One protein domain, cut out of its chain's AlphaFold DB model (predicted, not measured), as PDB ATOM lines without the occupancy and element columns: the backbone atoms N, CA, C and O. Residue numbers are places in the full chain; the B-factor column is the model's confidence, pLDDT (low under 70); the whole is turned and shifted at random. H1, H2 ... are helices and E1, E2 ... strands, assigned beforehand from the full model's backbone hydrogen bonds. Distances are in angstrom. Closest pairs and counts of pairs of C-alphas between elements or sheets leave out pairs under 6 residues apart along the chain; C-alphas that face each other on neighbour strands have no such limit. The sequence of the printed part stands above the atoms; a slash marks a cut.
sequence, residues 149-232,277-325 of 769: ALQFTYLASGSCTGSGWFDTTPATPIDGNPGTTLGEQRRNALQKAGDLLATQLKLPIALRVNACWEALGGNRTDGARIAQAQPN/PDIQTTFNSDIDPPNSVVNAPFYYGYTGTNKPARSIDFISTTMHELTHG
ATOM      1  N   ALA A 149     541.243 527.020 386.539       94.75
ATOM      2  CA  ALA A 149     542.622 526.967 387.020       94.75
ATOM      3  C   ALA A 149     543.038 528.270 387.713       94.75
ATOM      4  O   ALA A 149     542.481 529.336 387.438       94.75
ATOM      5  N   LEU A 150     544.065 528.181 388.562       97.38
ATOM      6  CA  LEU A 150     544.810 529.350 389.023       97.38
ATOM      7  C   LEU A 150     545.773 529.777 387.910       97.38
ATOM      8  O   LEU A 150     546.514 528.957 387.366       97.38
ATOM      9  N   GLN A 151     545.738 531.057 387.561       96.19
ATOM     10  CA  GLN A 151     546.540 531.662 386.504       96.19
ATOM     11  C   GLN A 151     547.641 532.509 387.131       96.19
ATOM     12  O   GLN A 151     547.351 533.491 387.810       96.19
ATOM     13  N   PHE A 152     548.899 532.146 386.891       96.75
ATOM     14  CA  PHE A 152     550.037 532.822 387.507       96.75
ATOM     15  C   PHE A 152     550.642 533.892 386.596       96.75
ATOM     16  O   PHE A 152     550.935 533.644 385.423       96.75
ATOM     17  N   THR A 153     550.886 535.068 387.164       95.38
ATOM     18  CA  THR A 153     551.707 536.137 386.592       95.38
ATOM     19  C   THR A 153     552.913 536.406 387.495       95.38
ATOM     20  O   THR A 153     552.930 536.032 388.667       95.38
ATOM     21  N   TYR A 154     553.958 537.013 386.926       96.00
ATOM     22  CA  TYR A 154     555.266 537.181 387.574       96.00
ATOM     23  C   TYR A 154     555.710 538.646 387.552       96.00
ATOM     24  O   TYR A 154     556.799 538.981 387.080       96.00
ATOM     25  N   LEU A 155     554.814 539.538 387.971       89.12
ATOM     26  CA  LEU A 155     555.009 540.981 387.895       89.12
ATOM     27  C   LEU A 155     555.751 541.487 389.134       89.12
ATOM     28  O   LEU A 155     555.457 541.090 390.262       89.12
ATOM     29  N   ALA A 156     556.705 542.393 388.917       88.12
ATOM     30  CA  ALA A 156     557.360 543.102 390.008       88.12
ATOM     31  C   ALA A 156     556.379 544.068 390.694       88.12
ATOM     32  O   ALA A 156     555.551 544.691 390.030       88.12
ATOM     33  N   SER A 157     556.495 544.204 392.014       78.69
ATOM     34  CA  SER A 157     555.705 545.131 392.827       78.69
ATOM     35  C   SER A 157     556.536 545.582 394.026       78.69
ATOM     36  O   SER A 157     556.967 544.753 394.825       78.69
ATOM     37  N   GLY A 158     556.805 546.886 394.139       84.19
ATOM     38  CA  GLY A 158     557.690 547.419 395.180       84.19
ATOM     39  C   GLY A 158     559.089 546.786 395.143       84.19
ATOM     40  O   GLY A 158     559.748 546.788 394.104       84.19
ATOM     41  N   SER A 159     559.535 546.252 396.282       85.75
ATOM     42  CA  SER A 159     560.785 545.492 396.456       85.75
ATOM     43  C   SER A 159     560.725 544.057 395.916       85.75
ATOM     44  O   SER A 159     561.765 543.415 395.765       85.75
ATOM     45  N   CYS A 160     559.534 543.553 395.591       90.56
ATOM     46  CA  CYS A 160     559.327 542.191 395.118       90.56
ATOM     47  C   CYS A 160     559.531 542.075 393.599       90.56
ATOM     48  O   CYS A 160     559.048 542.904 392.822       90.56
ATOM     49  N   THR A 161     560.224 541.025 393.144       94.06
ATOM     50  CA  THR A 161     560.658 540.870 391.742       94.06
ATOM     51  C   THR A 161     560.244 539.533 391.120       94.06
ATOM     52  O   THR A 161     560.101 538.520 391.801       94.06
ATOM     53  N   GLY A 162     560.082 539.508 389.793       94.00
ATOM     54  CA  GLY A 162     559.785 538.282 389.040       94.00
ATOM     55  C   GLY A 162     561.018 537.454 388.643       94.00
ATOM     56  O   GLY A 162     560.871 536.366 388.090       94.00
ATOM     57  N   SER A 163     562.238 537.939 388.894       91.75
ATOM     58  CA  SER A 163     563.480 537.341 388.371       91.75
ATOM     59  C   SER A 163     563.741 535.930 388.900       91.75
ATOM     60  O   SER A 163     564.190 535.075 388.139       91.75
ATOM     61  N   GLY A 164     563.386 535.651 390.160       93.44
ATOM     62  CA  GLY A 164     563.534 534.327 390.772       93.44
ATOM     63  C   GLY A 164     562.778 533.219 390.032       93.44
ATOM     64  O   GLY A 164     563.208 532.063 390.049       93.44
ATOM     65  N   TRP A 165     561.705 533.564 389.309       96.94
ATOM     66  CA  TRP A 165     560.972 532.627 388.457       96.94
ATOM     67  C   TRP A 165     561.716 532.272 387.181       96.94
ATOM     68  O   TRP A 165     561.439 531.223 386.617       96.94
ATOM     69  N   PHE A 166     562.642 533.106 386.713       96.56
ATOM     70  CA  PHE A 166     563.393 532.925 385.466       96.56
ATOM     71  C   PHE A 166     564.888 532.682 385.710       96.56
ATOM     72  O   PHE A 166     565.701 532.869 384.809       96.56
ATOM     73  N   ASP A 167     565.241 532.242 386.919       95.81
ATOM     74  CA  ASP A 167     566.604 531.875 387.293       95.81
ATOM     75  C   ASP A 167     567.134 530.743 386.394       95.81
ATOM     76  O   ASP A 167     566.539 529.663 386.300       95.81
ATOM     77  N   THR A 168     568.245 531.007 385.705       97.06
ATOM     78  CA  THR A 168     568.867 530.098 384.734       97.06
ATOM     79  C   THR A 168     569.901 529.160 385.353       97.06
ATOM     80  O   THR A 168     570.513 528.377 384.624       97.06
ATOM     81  N   THR A 169     570.094 529.199 386.676       96.25
ATOM     82  CA  THR A 169     570.996 528.289 387.392       96.25
ATOM     83  C   THR A 169     570.624 526.836 387.077       96.25
ATOM     84  O   THR A 169     569.479 526.448 387.335       96.25
ATOM     85  N   PRO A 170     571.546 526.022 386.522       97.50
ATOM     86  CA  PRO A 170     571.259 524.633 386.176       97.50
ATOM     87  C   PRO A 170     570.812 523.817 387.393       97.50
ATOM     88  O   PRO A 170     571.447 523.861 388.446       97.50
ATOM     89  N   ALA A 171     569.749 523.035 387.229       95.88
ATOM     90  CA  ALA A 171     569.205 522.137 388.239       95.88
ATOM     91  C   ALA A 171     568.877 520.780 387.607       95.88
ATOM     92  O   ALA A 171     568.385 520.697 386.485       95.88
ATOM     93  N   THR A 172     569.142 519.687 388.315       95.88
ATOM     94  CA  THR A 172     568.727 518.351 387.869       95.88
ATOM     95  C   THR A 172     567.246 518.133 388.178       95.88
ATOM     96  O   THR A 172     566.848 518.442 389.307       95.88
ATOM     97  N   PRO A 173     566.445 517.553 387.261       96.44
ATOM     98  CA  PRO A 173     565.057 517.186 387.538       96.44
ATOM     99  C   PRO A 173     564.913 516.425 388.859       96.44
ATOM    100  O   PRO A 173     565.715 515.538 389.162       96.44
ATOM    101  N   ILE A 174     563.894 516.771 389.647       94.81
ATOM    102  CA  ILE A 174     563.719 516.258 391.008       94.81
ATOM    103  C   ILE A 174     562.299 515.747 391.218       94.81
ATOM    104  O   ILE A 174     561.328 516.477 391.046       94.81
ATOM    105  N   ASP A 175     562.183 514.475 391.608       94.38
ATOM    106  CA  ASP A 175     560.940 513.879 392.116       94.38
ATOM    107  C   ASP A 175     559.699 514.176 391.245       94.38
ATOM    108  O   ASP A 175     558.659 514.631 391.720       94.38
ATOM    109  N   GLY A 176     559.844 513.974 389.931       95.25
ATOM    110  CA  GLY A 176     558.796 514.199 388.930       95.25
ATOM    111  C   GLY A 176     558.720 515.619 388.357       95.25
ATOM    112  O   GLY A 176     558.094 515.793 387.315       95.25
ATOM    113  N   ASN A 177     559.374 516.614 388.962       97.75
ATOM    114  CA  ASN A 177     559.506 517.951 388.383       97.75
ATOM    115  C   ASN A 177     560.576 517.930 387.271       97.75
ATOM    116  O   ASN A 177     561.751 517.702 387.579       97.75
ATOM    117  N   PRO A 178     560.212 518.164 385.993       97.81
ATOM    118  CA  PRO A 178     561.128 518.020 384.862       97.81
ATOM    119  C   PRO A 178     562.053 519.229 384.653       97.81
ATOM    120  O   PRO A 178     562.836 519.223 383.707       97.81
ATOM    121  N   GLY A 179     561.946 520.274 385.484       97.94
ATOM    122  CA  GLY A 179     562.700 521.515 385.314       97.94
ATOM    123  C   GLY A 179     564.214 521.295 385.351       97.94
ATOM    124  O   GLY A 179     564.729 520.604 386.234       97.94
ATOM    125  N   THR A 180     564.909 521.913 384.395       98.12
ATOM    126  CA  THR A 180     566.368 521.829 384.207       98.12
ATOM    127  C   THR A 180     567.117 523.067 384.703       98.12
ATOM    128  O   THR A 180     568.348 523.097 384.728       98.12
ATOM    129  N   THR A 181     566.378 524.086 385.141       98.06
ATOM    130  CA  THR A 181     566.891 525.250 385.867       98.06
ATOM    131  C   THR A 181     566.103 525.472 387.153       98.06
ATOM    132  O   THR A 181     564.974 524.991 387.296       98.06
ATOM    133  N   LEU A 182     566.672 526.225 388.094       96.31
ATOM    134  CA  LEU A 182     565.989 526.580 389.340       96.31
ATOM    135  C   LEU A 182     564.680 527.345 389.076       96.31
ATOM    136  O   LEU A 182     563.650 527.036 389.675       96.31
ATOM    137  N   GLY A 183     564.683 528.286 388.127       97.44
ATOM    138  CA  GLY A 183     563.483 529.018 387.723       97.44
ATOM    139  C   GLY A 183     562.407 528.109 387.124       97.44
ATOM    140  O   GLY A 183     561.232 528.229 387.469       97.44
ATOM    141  N   GLU A 184     562.787 527.147 386.275       98.25
ATOM    142  CA  GLU A 184     561.850 526.144 385.753       98.25
ATOM    143  C   GLU A 184     561.239 525.298 386.870       98.25
ATOM    144  O   GLU A 184     560.021 525.127 386.900       98.25
ATOM    145  N   GLN A 185     562.048 524.815 387.819       98.19
ATOM    146  CA  GLN A 185     561.541 524.018 388.937       98.19
ATOM    147  C   GLN A 185     560.573 524.810 389.820       98.19
ATOM    148  O   GLN A 185     559.523 524.273 390.178       98.19
ATOM    149  N   ARG A 186     560.874 526.085 390.099       98.06
ATOM    150  CA  ARG A 186     559.999 527.008 390.838       98.06
ATOM    151  C   ARG A 186     558.651 527.200 390.147       98.06
ATOM    152  O   ARG A 186     557.620 526.981 390.776       98.06
ATOM    153  N   ARG A 187     558.640 527.557 388.854       98.25
ATOM    154  CA  ARG A 187     557.390 527.757 388.088       98.25
ATOM    155  C   ARG A 187     556.559 526.475 388.013       98.25
ATOM    156  O   ARG A 187     555.350 526.512 388.211       98.25
ATOM    157  N   ASN A 188     557.211 525.338 387.790       98.56
ATOM    158  CA  ASN A 188     556.571 524.025 387.755       98.56
ATOM    159  C   ASN A 188     555.928 523.650 389.101       98.56
ATOM    160  O   ASN A 188     554.798 523.165 389.138       98.56
ATOM    161  N   ALA A 189     556.629 523.884 390.214       98.44
ATOM    162  CA  ALA A 189     556.114 523.608 391.553       98.44
ATOM    163  C   ALA A 189     554.962 524.555 391.937       98.44
ATOM    164  O   ALA A 189     553.958 524.091 392.477       98.44
ATOM    165  N   LEU A 190     555.061 525.847 391.596       98.50
ATOM    166  CA  LEU A 190     553.975 526.821 391.761       98.50
ATOM    167  C   LEU A 190     552.718 526.381 390.999       98.50
ATOM    168  O   LEU A 190     551.640 526.299 391.587       98.50
ATOM    169  N   GLN A 191     552.862 526.023 389.717       98.31
ATOM    170  CA  GLN A 191     551.743 525.528 388.914       98.31
ATOM    171  C   GLN A 191     551.139 524.263 389.532       98.31
ATOM    172  O   GLN A 191     549.923 524.166 389.663       98.31
ATOM    173  N   LYS A 192     551.977 523.325 389.995       98.25
ATOM    174  CA  LYS A 192     551.505 522.096 390.639       98.25
ATOM    175  C   LYS A 192     550.691 522.370 391.908       98.25
ATOM    176  O   LYS A 192     549.703 521.675 392.140       98.25
ATOM    177  N   ALA A 193     551.083 523.355 392.715       98.38
ATOM    178  CA  ALA A 193     550.310 523.789 393.877       98.38
ATOM    179  C   ALA A 193     548.947 524.371 393.465       98.38
ATOM    180  O   ALA A 193     547.923 523.996 394.037       98.38
ATOM    181  N   GLY A 194     548.924 525.213 392.425       98.25
ATOM    182  CA  GLY A 194     547.689 525.746 391.847       98.25
ATOM    183  C   GLY A 194     546.750 524.653 391.332       98.25
ATOM    184  O   GLY A 194     545.560 524.673 391.639       98.25
ATOM    185  N   ASP A 195     547.277 523.651 390.628       98.19
ATOM    186  CA  ASP A 195     546.492 522.521 390.117       98.19
ATOM    187  C   ASP A 195     545.873 521.691 391.256       98.19
ATOM    188  O   ASP A 195     544.723 521.251 391.164       98.19
ATOM    189  N   LEU A 196     546.622 521.476 392.346       97.94
ATOM    190  CA  LEU A 196     546.136 520.756 393.525       97.94
ATOM    191  C   LEU A 196     545.001 521.517 394.217       97.94
ATOM    192  O   LEU A 196     543.963 520.913 394.487       97.94
ATOM    193  N   LEU A 197     545.159 522.825 394.442       98.06
ATOM    194  CA  LEU A 197     544.096 523.662 395.008       98.06
ATOM    195  C   LEU A 197     542.864 523.696 394.109       98.06
ATOM    196  O   LEU A 197     541.760 523.441 394.584       98.06
ATOM    197  N   ALA A 198     543.047 523.927 392.805       97.81
ATOM    198  CA  ALA A 198     541.948 523.943 391.848       97.81
ATOM    199  C   ALA A 198     541.162 522.622 391.863       97.81
ATOM    200  O   ALA A 198     539.938 522.628 391.749       97.81
ATOM    201  N   THR A 199     541.858 521.493 392.033       97.75
ATOM    202  CA  THR A 199     541.242 520.159 392.084       97.75
ATOM    203  C   THR A 199     540.479 519.948 393.384       97.75
ATOM    204  O   THR A 199     539.334 519.501 393.358       97.75
ATOM    205  N   GLN A 200     541.086 520.277 394.527       97.38
ATOM    206  CA  GLN A 200     540.467 520.066 395.838       97.38
ATOM    207  C   GLN A 200     539.257 520.977 396.060       97.38
ATOM    208  O   GLN A 200     538.249 520.523 396.595       97.38
ATOM    209  N   LEU A 201     539.325 522.219 395.576       96.19
ATOM    210  CA  LEU A 201     538.221 523.182 395.618       96.19
ATOM    211  C   LEU A 201     537.210 522.988 394.488       96.19
ATOM    212  O   LEU A 201     536.184 523.659 394.496       96.19
ATOM    213  N   LYS A 202     537.499 522.124 393.502       96.19
ATOM    214  CA  LYS A 202     536.742 522.015 392.240       96.19
ATOM    215  C   LYS A 202     536.434 523.399 391.663       96.19
ATOM    216  O   LYS A 202     535.284 523.734 391.400       96.19
ATOM    217  N   LEU A 203     537.484 524.207 391.543       95.50
ATOM    218  CA  LEU A 203     537.392 525.646 391.342       95.50
ATOM    219  C   LEU A 203     536.476 525.986 390.147       95.50
ATOM    220  O   LEU A 203     536.774 525.559 389.033       95.50
ATOM    221  N   PRO A 204     535.381 526.742 390.339       92.88
ATOM    222  CA  PRO A 204     534.421 527.001 389.266       92.88
ATOM    223  C   PRO A 204     534.810 528.152 388.333       92.88
ATOM    224  O   PRO A 204     534.335 528.208 387.200       92.88
ATOM    225  N   ILE A 205     535.642 529.078 388.811       94.06
ATOM    226  CA  ILE A 205     536.048 530.300 388.112       94.06
ATOM    227  C   ILE A 205     537.554 530.506 388.263       94.06
ATOM    228  O   ILE A 205     538.122 530.190 389.304       94.06
ATOM    229  N   ALA A 206     538.219 530.989 387.214       94.31
ATOM    230  CA  ALA A 206     539.662 531.191 387.257       94.31
ATOM    231  C   ALA A 206     540.028 532.311 388.239       94.31
ATOM    232  O   ALA A 206     539.342 533.329 388.292       94.31
ATOM    233  N   LEU A 207     541.137 532.125 388.951       96.38
ATOM    234  CA  LEU A 207     541.721 533.141 389.826       96.38
ATOM    235  C   LEU A 207     543.101 533.518 389.313       96.38
ATOM    236  O   LEU A 207     543.889 532.651 388.930       96.38
ATOM    237  N   ARG A 208     543.411 534.805 389.329       96.00
ATOM    238  CA  ARG A 208     544.701 535.354 388.930       96.00
ATOM    239  C   ARG A 208     545.569 535.566 390.151       96.00
ATOM    240  O   ARG A 208     545.192 536.254 391.093       96.00
ATOM    241  N   VAL A 209     546.767 535.014 390.099       97.50
ATOM    242  CA  VAL A 209     547.753 535.109 391.164       97.50
ATOM    243  C   VAL A 209     548.974 535.824 390.619       97.50
ATOM    244  O   VAL A 209     549.609 535.330 389.688       97.50
ATOM    245  N   ASN A 210     549.340 536.955 391.213       96.75
ATOM    246  CA  ASN A 210     550.653 537.536 390.984       96.75
ATOM    247  C   ASN A 210     551.636 536.981 392.013       96.75
ATOM    248  O   ASN A 210     551.448 537.158 393.218       96.75
ATOM    249  N   ALA A 211     552.679 536.314 391.530       97.25
ATOM    250  CA  ALA A 211     553.687 535.673 392.353       97.25
ATOM    251  C   ALA A 211     555.052 536.331 392.143       97.25
ATOM    252  O   ALA A 211     555.509 536.506 391.011       97.25
ATOM    253  N   CYS A 212     555.753 536.661 393.223       96.44
ATOM    254  CA  CYS A 212     557.060 537.314 393.152       96.44
ATOM    255  C   CYS A 212     558.000 536.862 394.286       96.44
ATOM    256  O   CYS A 212     557.613 536.090 395.166       96.44
ATOM    257  N   TRP A 213     559.257 537.303 394.222       96.50
ATOM    258  CA  TRP A 213     560.325 536.978 395.169       96.50
ATOM    259  C   TRP A 213     560.876 538.239 395.831       96.50
ATOM    260  O   TRP A 213     561.156 539.225 395.145       96.50
ATOM    261  N   GLU A 214     561.088 538.177 397.142       95.62
ATOM    262  CA  GLU A 214     561.667 539.256 397.944       95.62
ATOM    263  C   GLU A 214     562.566 538.684 399.046       95.62
ATOM    264  O   GLU A 214     562.296 537.605 399.572       95.62
ATOM    265  N   ALA A 215     563.623 539.408 399.413       93.88
ATOM    266  CA  ALA A 215     564.444 539.078 400.572       93.88
ATOM    267  C   ALA A 215     563.686 539.460 401.855       93.88
ATOM    268  O   ALA A 215     563.706 540.620 402.267       93.88
ATOM    269  N   LEU A 216     562.985 538.496 402.463       92.81
ATOM    270  CA  LEU A 216     562.214 538.708 403.700       92.81
ATOM    271  C   LEU A 216     563.064 538.480 404.962       92.81
ATOM    272  O   LEU A 216     562.551 538.553 406.080       92.81
ATOM    273  N   GLY A 217     564.359 538.198 404.796       91.38
ATOM    274  CA  GLY A 217     565.296 537.980 405.884       91.38
ATOM    275  C   GLY A 217     565.016 536.700 406.667       91.38
ATOM    276  O   GLY A 217     564.454 535.726 406.161       91.38
ATOM    277  N   GLY A 218     565.449 536.712 407.926       90.25
ATOM    278  CA  GLY A 218     565.398 535.578 408.840       90.25
ATOM    279  C   GLY A 218     566.786 535.100 409.254       90.25
ATOM    280  O   GLY A 218     567.809 535.541 408.727       90.25
ATOM    281  N   ASN A 219     566.831 534.216 410.247       89.62
ATOM    282  CA  ASN A 219     568.062 533.597 410.720       89.62
ATOM    283  C   ASN A 219     567.773 532.253 411.414       89.62
ATOM    284  O   ASN A 219     566.628 531.873 411.634       89.62
ATOM    285  N   ARG A 220     568.829 531.516 411.773       85.25
ATOM    286  CA  ARG A 220     568.697 530.180 412.381       85.25
ATOM    287  C   ARG A 220     568.070 530.167 413.779       85.25
ATOM    288  O   ARG A 220     567.556 529.125 414.168       85.25
ATOM    289  N   THR A 221     568.183 531.257 414.531       83.19
ATOM    290  CA  THR A 221     567.692 531.360 415.910       83.19
ATOM    291  C   THR A 221     566.220 531.746 415.929       83.19
ATOM    292  O   THR A 221     565.429 531.081 416.588       83.19
ATOM    293  N   ASP A 222     565.861 532.777 415.164       78.25
ATOM    294  CA  ASP A 222     564.529 533.388 415.210       78.25
ATOM    295  C   ASP A 222     563.587 532.833 414.126       78.25
ATOM    296  O   ASP A 222     562.387 533.095 414.137       78.25
ATOM    297  N   GLY A 223     564.119 532.051 413.182       84.38
ATOM    298  CA  GLY A 223     563.387 531.563 412.017       84.38
ATOM    299  C   GLY A 223     563.302 532.600 410.895       84.38
ATOM    300  O   GLY A 223     564.051 533.578 410.850       84.38
ATOM    301  N   ALA A 224     562.410 532.352 409.937       87.56
ATOM    302  CA  ALA A 224     562.162 533.238 408.805       87.56
ATOM    303  C   ALA A 224     560.686 533.194 408.411       87.56
ATOM    304  O   ALA A 224     560.060 532.134 408.463       87.56
ATOM    305  N   ARG A 225     560.155 534.319 407.920       89.94
ATOM    306  CA  ARG A 225     558.929 534.309 407.118       89.94
ATOM    307  C   ARG A 225     559.249 533.601 405.802       89.94
ATOM    308  O   ARG A 225     560.069 534.086 405.027       89.94
ATOM    309  N   ILE A 226     558.663 532.428 405.587       92.06
ATOM    310  CA  ILE A 226     558.968 531.568 404.433       92.06
ATOM    311  C   ILE A 226     558.319 532.136 403.166       92.06
ATOM    312  O   ILE A 226     558.937 532.196 402.100       92.06
ATOM    313  N   ALA A 227     557.075 532.574 403.300       94.06
ATOM    314  CA  ALA A 227     556.298 533.231 402.271       94.06
ATOM    315  C   ALA A 227     555.185 534.057 402.937       94.06
ATOM    316  O   ALA A 227     555.083 534.117 404.166       94.06
ATOM    317  N   GLN A 228     554.422 534.765 402.118       93.75
ATOM    318  CA  GLN A 228     553.184 535.419 402.511       93.75
ATOM    319  C   GLN A 228     552.280 535.545 401.290       93.75
ATOM    320  O   GLN A 228     552.761 535.841 400.191       93.75
ATOM    321  N   ALA A 229     550.976 535.408 401.483       95.75
ATOM    322  CA  ALA A 229     550.002 535.829 400.493       95.75
ATOM    323  C   ALA A 229     548.785 536.487 401.127       95.75
ATOM    324  O   ALA A 229     548.456 536.282 402.292       95.75
ATOM    325  N   GLN A 230     548.115 537.291 400.314       95.12
ATOM    326  CA  GLN A 230     546.889 537.975 400.679       95.12
ATOM    327  C   GLN A 230     545.985 538.128 399.452       95.12
ATOM    328  O   GLN A 230     546.481 538.184 398.317       95.12
ATOM    329  N   PRO A 231     544.665 538.244 399.659       96.69
ATOM    330  CA  PRO A 231     543.771 538.778 398.648       96.69
ATOM    331  C   PRO A 231     544.228 540.184 398.252       96.69
ATOM    332  O   PRO A 231     544.653 540.976 399.093       96.69
ATOM    333  N   ASN A 232     544.116 540.529 396.976       94.19
ATOM    334  CA  ASN A 232     544.546 541.830 396.463       94.19
ATOM    335  C   ASN A 232     543.500 542.949 396.672       94.19
ATOM    336  O   ASN A 232     543.551 544.007 396.043       94.19
ATOM    337  N   PRO A 277     545.532 541.276 389.675       93.81
ATOM    338  CA  PRO A 277     545.478 539.919 390.221       93.81
ATOM    339  C   PRO A 277     544.477 539.836 391.379       93.81
ATOM    340  O   PRO A 277     544.304 540.819 392.094       93.81
ATOM    341  N   ASP A 278     543.882 538.667 391.605       96.38
ATOM    342  CA  ASP A 278     542.993 538.415 392.747       96.38
ATOM    343  C   ASP A 278     543.803 538.092 394.018       96.38
ATOM    344  O   ASP A 278     543.420 538.466 395.126       96.38
ATOM    345  N   ILE A 279     544.955 537.426 393.861       97.50
ATOM    346  CA  ILE A 279     545.880 537.067 394.948       97.50
ATOM    347  C   ILE A 279     547.264 537.649 394.664       97.50
ATOM    348  O   ILE A 279     547.796 537.508 393.560       97.50
ATOM    349  N   GLN A 280     547.881 538.233 395.687       96.25
ATOM    350  CA  GLN A 280     549.291 538.612 395.681       96.25
ATOM    351  C   GLN A 280     550.056 537.660 396.606       96.25
ATOM    352  O   GLN A 280     549.714 537.539 397.780       96.25
ATOM    353  N   THR A 281     551.093 536.998 396.089       96.62
ATOM    354  CA  THR A 281     551.956 536.095 396.866       96.62
ATOM    355  C   THR A 281     553.430 536.456 396.699       96.62
ATOM    356  O   THR A 281     553.904 536.713 395.588       96.62
ATOM    357  N   THR A 282     554.164 536.429 397.806       96.81
ATOM    358  CA  THR A 282     555.598 536.720 397.871       96.81
ATOM    359  C   THR A 282     556.322 535.570 398.555       96.81
ATOM    360  O   THR A 282     555.968 535.178 399.665       96.81
ATOM    361  N   PHE A 283     557.361 535.048 397.908       96.69
ATOM    362  CA  PHE A 283     558.228 534.010 398.461       96.69
ATOM    363  C   PHE A 283     559.559 534.604 398.913       96.69
ATOM    364  O   PHE A 283     560.117 535.478 398.242       96.69
ATOM    365  N   ASN A 284     560.085 534.111 400.035       95.56
ATOM    366  CA  ASN A 284     561.347 534.594 400.573       95.56
ATOM    367  C   ASN A 284     562.534 534.067 399.749       95.56
ATOM    368  O   ASN A 284     562.841 532.872 399.762       95.56
ATOM    369  N   SER A 285     563.231 534.962 399.049       94.56
ATOM    370  CA  SER A 285     564.411 534.615 398.254       94.56
ATOM    371  C   SER A 285     565.617 534.196 399.096       94.56
ATOM    372  O   SER A 285     566.547 533.604 398.555       94.56
ATOM    373  N   ASP A 286     565.611 534.464 400.404       94.69
ATOM    374  CA  ASP A 286     566.719 534.143 401.307       94.69
ATOM    375  C   ASP A 286     566.730 532.681 401.781       94.69
ATOM    376  O   ASP A 286     567.703 532.229 402.394       94.69
ATOM    377  N   ILE A 287     565.662 531.926 401.504       94.06
ATOM    378  CA  ILE A 287     565.518 530.517 401.900       94.06
ATOM    379  C   ILE A 287     566.431 529.606 401.076       94.06
ATOM    380  O   ILE A 287     567.078 528.702 401.617       94.06
ATOM    381  N   ASP A 288     566.512 529.856 399.772       91.88
ATOM    382  CA  ASP A 288     567.341 529.072 398.869       91.88
ATOM    383  C   ASP A 288     568.822 529.480 398.928       91.88
ATOM    384  O   ASP A 288     569.173 530.583 399.365       91.88
ATOM    385  N   PRO A 289     569.736 528.601 398.477       87.31
ATOM    386  CA  PRO A 289     571.118 528.983 398.234       87.31
ATOM    387  C   PRO A 289     571.202 530.128 397.205       87.31
ATOM    388  O   PRO A 289     570.409 530.163 396.263       87.31
ATOM    389  N   PRO A 290     572.185 531.036 397.331       87.06
ATOM    390  CA  PRO A 290     573.309 530.977 398.267       87.06
ATOM    391  C   PRO A 290     573.016 531.520 399.676       87.06
ATOM    392  O   PRO A 290     573.835 531.293 400.563       87.06
ATOM    393  N   ASN A 291     571.889 532.202 399.904       87.38
ATOM    394  CA  ASN A 291     571.611 532.887 401.174       87.38
ATOM    395  C   ASN A 291     571.323 531.889 402.307       87.38
ATOM    396  O   ASN A 291     571.987 531.924 403.342       87.38
ATOM    397  N   SER A 292     570.375 530.970 402.092       88.50
ATOM    398  CA  SER A 292     569.995 529.885 403.008       88.50
ATOM    399  C   SER A 292     569.944 530.280 404.495       88.50
ATOM    400  O   SER A 292     570.538 529.626 405.360       88.50
ATOM    401  N   VAL A 293     569.216 531.356 404.810       90.81
ATOM    402  CA  VAL A 293     569.239 532.016 406.134       90.81
ATOM    403  C   VAL A 293     568.821 531.115 407.302       90.81
ATOM    404  O   VAL A 293     569.305 531.282 408.423       90.81
ATOM    405  N   VAL A 294     567.989 530.106 407.030       88.62
ATOM    406  CA  VAL A 294     567.537 529.091 408.001       88.62
ATOM    407  C   VAL A 294     568.154 527.705 407.774       88.62
ATOM    408  O   VAL A 294     567.856 526.769 408.510       88.62
ATOM    409  N   ASN A 295     569.056 527.548 406.795       89.38
ATOM    410  CA  ASN A 295     569.683 526.266 406.439       89.38
ATOM    411  C   ASN A 295     568.671 525.139 406.129       89.38
ATOM    412  O   ASN A 295     568.896 523.972 406.462       89.38
ATOM    413  N   ALA A 296     567.554 525.509 405.504       90.00
ATOM    414  CA  ALA A 296     566.508 524.612 405.033       90.00
ATOM    415  C   ALA A 296     565.984 525.147 403.685       90.00
ATOM    416  O   ALA A 296     565.081 525.978 403.688       90.00
ATOM    417  N   PRO A 297     566.583 524.751 402.545       92.88
ATOM    418  CA  PRO A 297     566.183 525.258 401.233       92.88
ATOM    419  C   PRO A 297     564.790 524.764 400.837       92.88
ATOM    420  O   PRO A 297     564.272 523.798 401.416       92.88
ATOM    421  N   PHE A 298     564.207 525.381 399.812       95.06
ATOM    422  CA  PHE A 298     562.958 524.898 399.250       95.06
ATOM    423  C   PHE A 298     563.150 523.572 398.508       95.06
ATOM    424  O   PHE A 298     564.130 523.331 397.803       95.06
ATOM    425  N   TYR A 299     562.160 522.702 398.656       95.75
ATOM    426  CA  TYR A 299     562.014 521.459 397.922       95.75
ATOM    427  C   TYR A 299     560.912 521.601 396.866       95.75
ATOM    428  O   TYR A 299     559.744 521.813 397.198       95.75
ATOM    429  N   TYR A 300     561.284 521.439 395.592       97.19
ATOM    430  CA  TYR A 300     560.420 521.669 394.423       97.19
ATOM    431  C   TYR A 300     559.857 520.386 393.777       97.19
ATOM    432  O   TYR A 300     559.299 520.433 392.677       97.19
ATOM    433  N   GLY A 301     560.014 519.228 394.424       96.44
ATOM    434  CA  GLY A 301     559.575 517.931 393.902       96.44
ATOM    435  C   GLY A 301     558.056 517.722 393.937       96.44
ATOM    436  O   GLY A 301     557.371 518.172 394.859       96.44
ATOM    437  N   TYR A 302     557.507 516.997 392.959       95.62
ATOM    438  CA  TYR A 302     556.058 516.832 392.790       95.62
ATOM    439  C   TYR A 302     555.403 515.834 393.739       95.62
ATOM    440  O   TYR A 302     554.191 515.936 393.923       95.62
ATOM    441  N   THR A 303     556.136 514.905 394.355       88.69
ATOM    442  CA  THR A 303     555.522 513.879 395.217       88.69
ATOM    443  C   THR A 303     555.775 514.113 396.701       88.69
ATOM    444  O   THR A 303     554.939 513.750 397.519       88.69
ATOM    445  N   GLY A 304     556.907 514.725 397.061       85.88
ATOM    446  CA  GLY A 304     557.326 514.865 398.461       85.88
ATOM    447  C   GLY A 304     557.976 513.601 399.033       85.88
ATOM    448  O   GLY A 304     558.588 513.663 400.093       85.88
ATOM    449  N   THR A 305     557.928 512.472 398.313       83.31
ATOM    450  CA  THR A 305     558.453 511.168 398.767       83.31
ATOM    451  C   THR A 305     559.949 511.222 399.071       83.31
ATOM    452  O   THR A 305     560.416 510.607 400.022       83.31
ATOM    453  N   ASN A 306     560.697 511.980 398.266       83.94
ATOM    454  CA  ASN A 306     562.150 512.111 398.373       83.94
ATOM    455  C   ASN A 306     562.578 513.448 398.995       83.94
ATOM    456  O   ASN A 306     563.723 513.872 398.820       83.94
ATOM    457  N   LYS A 307     561.667 514.132 399.698       91.38
ATOM    458  CA  LYS A 307     561.958 515.409 400.349       91.38
ATOM    459  C   LYS A 307     563.051 515.223 401.416       91.38
ATOM    460  O   LYS A 307     562.875 514.424 402.339       91.38
ATOM    461  N   PRO A 308     564.169 515.968 401.347       89.94
ATOM    462  CA  PRO A 308     565.188 515.937 402.391       89.94
ATOM    463  C   PRO A 308     564.635 516.389 403.749       89.94
ATOM    464  O   PRO A 308     563.910 517.380 403.830       89.94
ATOM    465  N   ALA A 309     565.058 515.739 404.836       84.19
ATOM    466  CA  ALA A 309     564.573 516.034 406.192       84.19
ATOM    467  C   ALA A 309     564.803 517.489 406.660       84.19
ATOM    468  O   ALA A 309     564.117 517.957 407.560       84.19
ATOM    469  N   ARG A 310     565.764 518.213 406.066       85.38
ATOM    470  CA  ARG A 310     566.041 519.637 406.332       85.38
ATOM    471  C   ARG A 310     565.725 520.491 405.105       85.38
ATOM    472  O   ARG A 310     566.614 521.126 404.548       85.38
ATOM    473  N   SER A 311     564.483 520.439 404.644       91.19
ATOM    474  CA  SER A 311     563.996 521.263 403.535       91.19
ATOM    475  C   SER A 311     562.539 521.657 403.750       91.19
ATOM    476  O   SER A 311     561.797 520.959 404.447       91.19
ATOM    477  N   ILE A 312     562.140 522.772 403.149       92.88
ATOM    478  CA  ILE A 312     560.782 523.315 403.220       92.88
ATOM    479  C   ILE A 312     560.028 522.866 401.969       92.88
ATOM    480  O   ILE A 312     560.532 523.004 400.858       92.88
ATOM    481  N   ASP A 313     558.828 522.302 402.117       94.88
ATOM    482  CA  ASP A 313     558.069 521.826 400.955       94.88
ATOM    483  C   ASP A 313     557.402 522.998 400.230       94.88
ATOM    484  O   ASP A 313     556.377 523.501 400.682       94.88
ATOM    485  N   PHE A 314     557.956 523.416 399.089       96.25
ATOM    486  CA  PHE A 314     557.486 524.616 398.395       96.25
ATOM    487  C   PHE A 314     556.023 524.511 397.950       96.25
ATOM    488  O   PHE A 314     555.295 525.499 397.995       96.25
ATOM    489  N   ILE A 315     555.579 523.323 397.529       97.56
ATOM    490  CA  ILE A 315     554.193 523.104 397.096       97.56
ATOM    491  C   ILE A 315     553.242 523.252 398.286       97.56
ATOM    492  O   ILE A 315     552.240 523.945 398.163       97.56
ATOM    493  N   SER A 316     553.571 522.658 399.435       95.69
ATOM    494  CA  SER A 316     552.763 522.759 400.660       95.69
ATOM    495  C   SER A 316     552.707 524.203 401.162       95.69
ATOM    496  O   SER A 316     551.619 524.718 401.397       95.69
ATOM    497  N   THR A 317     553.855 524.894 401.222       95.50
ATOM    498  CA  THR A 317     553.919 526.329 401.548       95.50
ATOM    499  C   THR A 317     553.067 527.148 400.585       95.50
ATOM    500  O   THR A 317     552.234 527.929 401.014       95.50
ATOM    501  N   THR A 318     553.203 526.934 399.277       97.69
ATOM    502  CA  THR A 318     552.405 527.657 398.277       97.69
ATOM    503  C   THR A 318     550.911 527.409 398.469       97.69
ATOM    504  O   THR A 318     550.127 528.347 398.400       97.69
ATOM    505  N   MET A 319     550.493 526.167 398.725       97.88
ATOM    506  CA  MET A 319     549.084 525.867 398.980       97.88
ATOM    507  C   MET A 319     548.569 526.566 400.246       97.88
ATOM    508  O   MET A 319     547.453 527.080 400.231       97.88
ATOM    509  N   HIS A 320     549.375 526.604 401.309       96.75
ATOM    510  CA  HIS A 320     549.071 527.317 402.549       96.75
ATOM    511  C   HIS A 320     548.884 528.818 402.298       96.75
ATOM    512  O   HIS A 320     547.824 529.368 402.584       96.75
ATOM    513  N   GLU A 321     549.858 529.465 401.655       97.12
ATOM    514  CA  GLU A 321     549.780 530.897 401.363       97.12
ATOM    515  C   GLU A 321     548.594 531.229 400.457       97.12
ATOM    516  O   GLU A 321     547.783 532.104 400.756       97.12
ATOM    517  N   LEU A 322     548.411 530.488 399.362       98.31
ATOM    518  CA  LEU A 322     547.274 530.723 398.475       98.31
ATOM    519  C   LEU A 322     545.933 530.501 399.187       98.31
ATOM    520  O   LEU A 322     544.961 531.146 398.811       98.31
ATOM    521  N   THR A 323     545.872 529.680 400.239       98.12
ATOM    522  CA  THR A 323     544.668 529.538 401.072       98.12
ATOM    523  C   THR A 323     544.370 530.803 401.883       98.12
ATOM    524  O   THR A 323     543.204 531.192 401.960       98.12
ATOM    525  N   HIS A 324     545.378 531.526 402.384       97.94
ATOM    526  CA  HIS A 324     545.166 532.895 402.882       97.94
ATOM    527  C   HIS A 324     544.647 533.820 401.775       97.94
ATOM    528  O   HIS A 324     543.682 534.553 401.977       97.94
ATOM    529  N   GLY A 325     545.218 533.728 400.569       97.38
ATOM    530  CA  GLY A 325     544.740 534.461 399.389       97.38
ATOM    531  C   GLY A 325     543.280 534.174 399.008       97.38
ATOM    532  O   GLY A 325     542.617 535.036 398.434       97.38
TER     533      GLY A 325
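Overview. This is residues 149 to 232 and 277 to 325 of the 769 residues of an uncharacterized protein of Xanthomonadales bacterium 69-70 (UniProt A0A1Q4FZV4). A strongly twisted sheet of four strands has two helices, H2 and H3, packed over one face and crossing at a steep angle, H2 over the edge strand E1 and H3 over E4. Long loops, residues 167 to 181, 215 to 226 and 285 to 313, gather mostly toward the end of the sheet where E2 and E4 finish. The printed part has 133 residues, with three named helices and four named strands in the order E1 H1 H2 E2 E3 E4 H3; the sheet runs E1 E2 E4 E3 and is mixed. The class is mixed, helices and strands, with under half of the residues in named elements. The whole is compact, with a radius of gyration of the C-alphas of 14.0 A and spans of 40 by 33 by 27 A.

Arrangement. E1, residues 150 to 153, is an edge strand and the parallel neighbour of E2, residues 207 to 214, with N 151 and O 207 2.8 A apart. H1, residues 163 to 166, only grazes the sheet. H2, residues 182 to 200, touches H1 with its residues 182 to 187 alone, the closest C-alphas being those of Trp 165 and Gly 183, 4.5 A apart. H2 is on the sheet at a height of 8.0 A and runs along the strands, at 21 degrees to E1 on the local plane. E1, H1, H2 and E2 form a strand-helix-strand unit, two parallel neighbour strands joined through helices, with a left-handed crossover. E2 is parallel to E4, residues 279 to 284, with N 212 and O 281 3.0 A apart. E4 is antiparallel to the edge strand E3, residues 227 to 231, with N 282 and O 228 2.8 A apart. H3, residues 314 to 325, is over E4 at a height of 7.6 A, slantwise to the strands at 38 degrees on the local plane. H2 and H3 are on the same face, which gives two layers, helices on one face of a sheet. They touch at a steep tilt of 54 degrees, the same way, closest at the C-alphas of Ala 193 and Ile 315, 5.1 A apart. In H2 and H3 every O i to N i+4 pair is within hydrogen-bond range; H1 is too short for such a pair.

Along the chain. E1 begins at C-alpha 150, (544.810, 529.350, 389.023). H2 measures 27.1 A, E2 22.4 A, E4 16.6 A and H3 16.1 A from first to last C-alpha. H3 ends at C-alpha 325, (544.740, 534.461, 399.389).

Size, cuts and confidence. The C-alphas farthest apart, those of Pro 204 and Thr 221, are 42.8 A apart. Residues 233 to 276 are not printed; C-alphas 232 and 277 are 6.6 A apart across the cut. The links H1 to H2, E2 to E3 and E4 to H3 are long. No printed residue is under 70 in pLDDT.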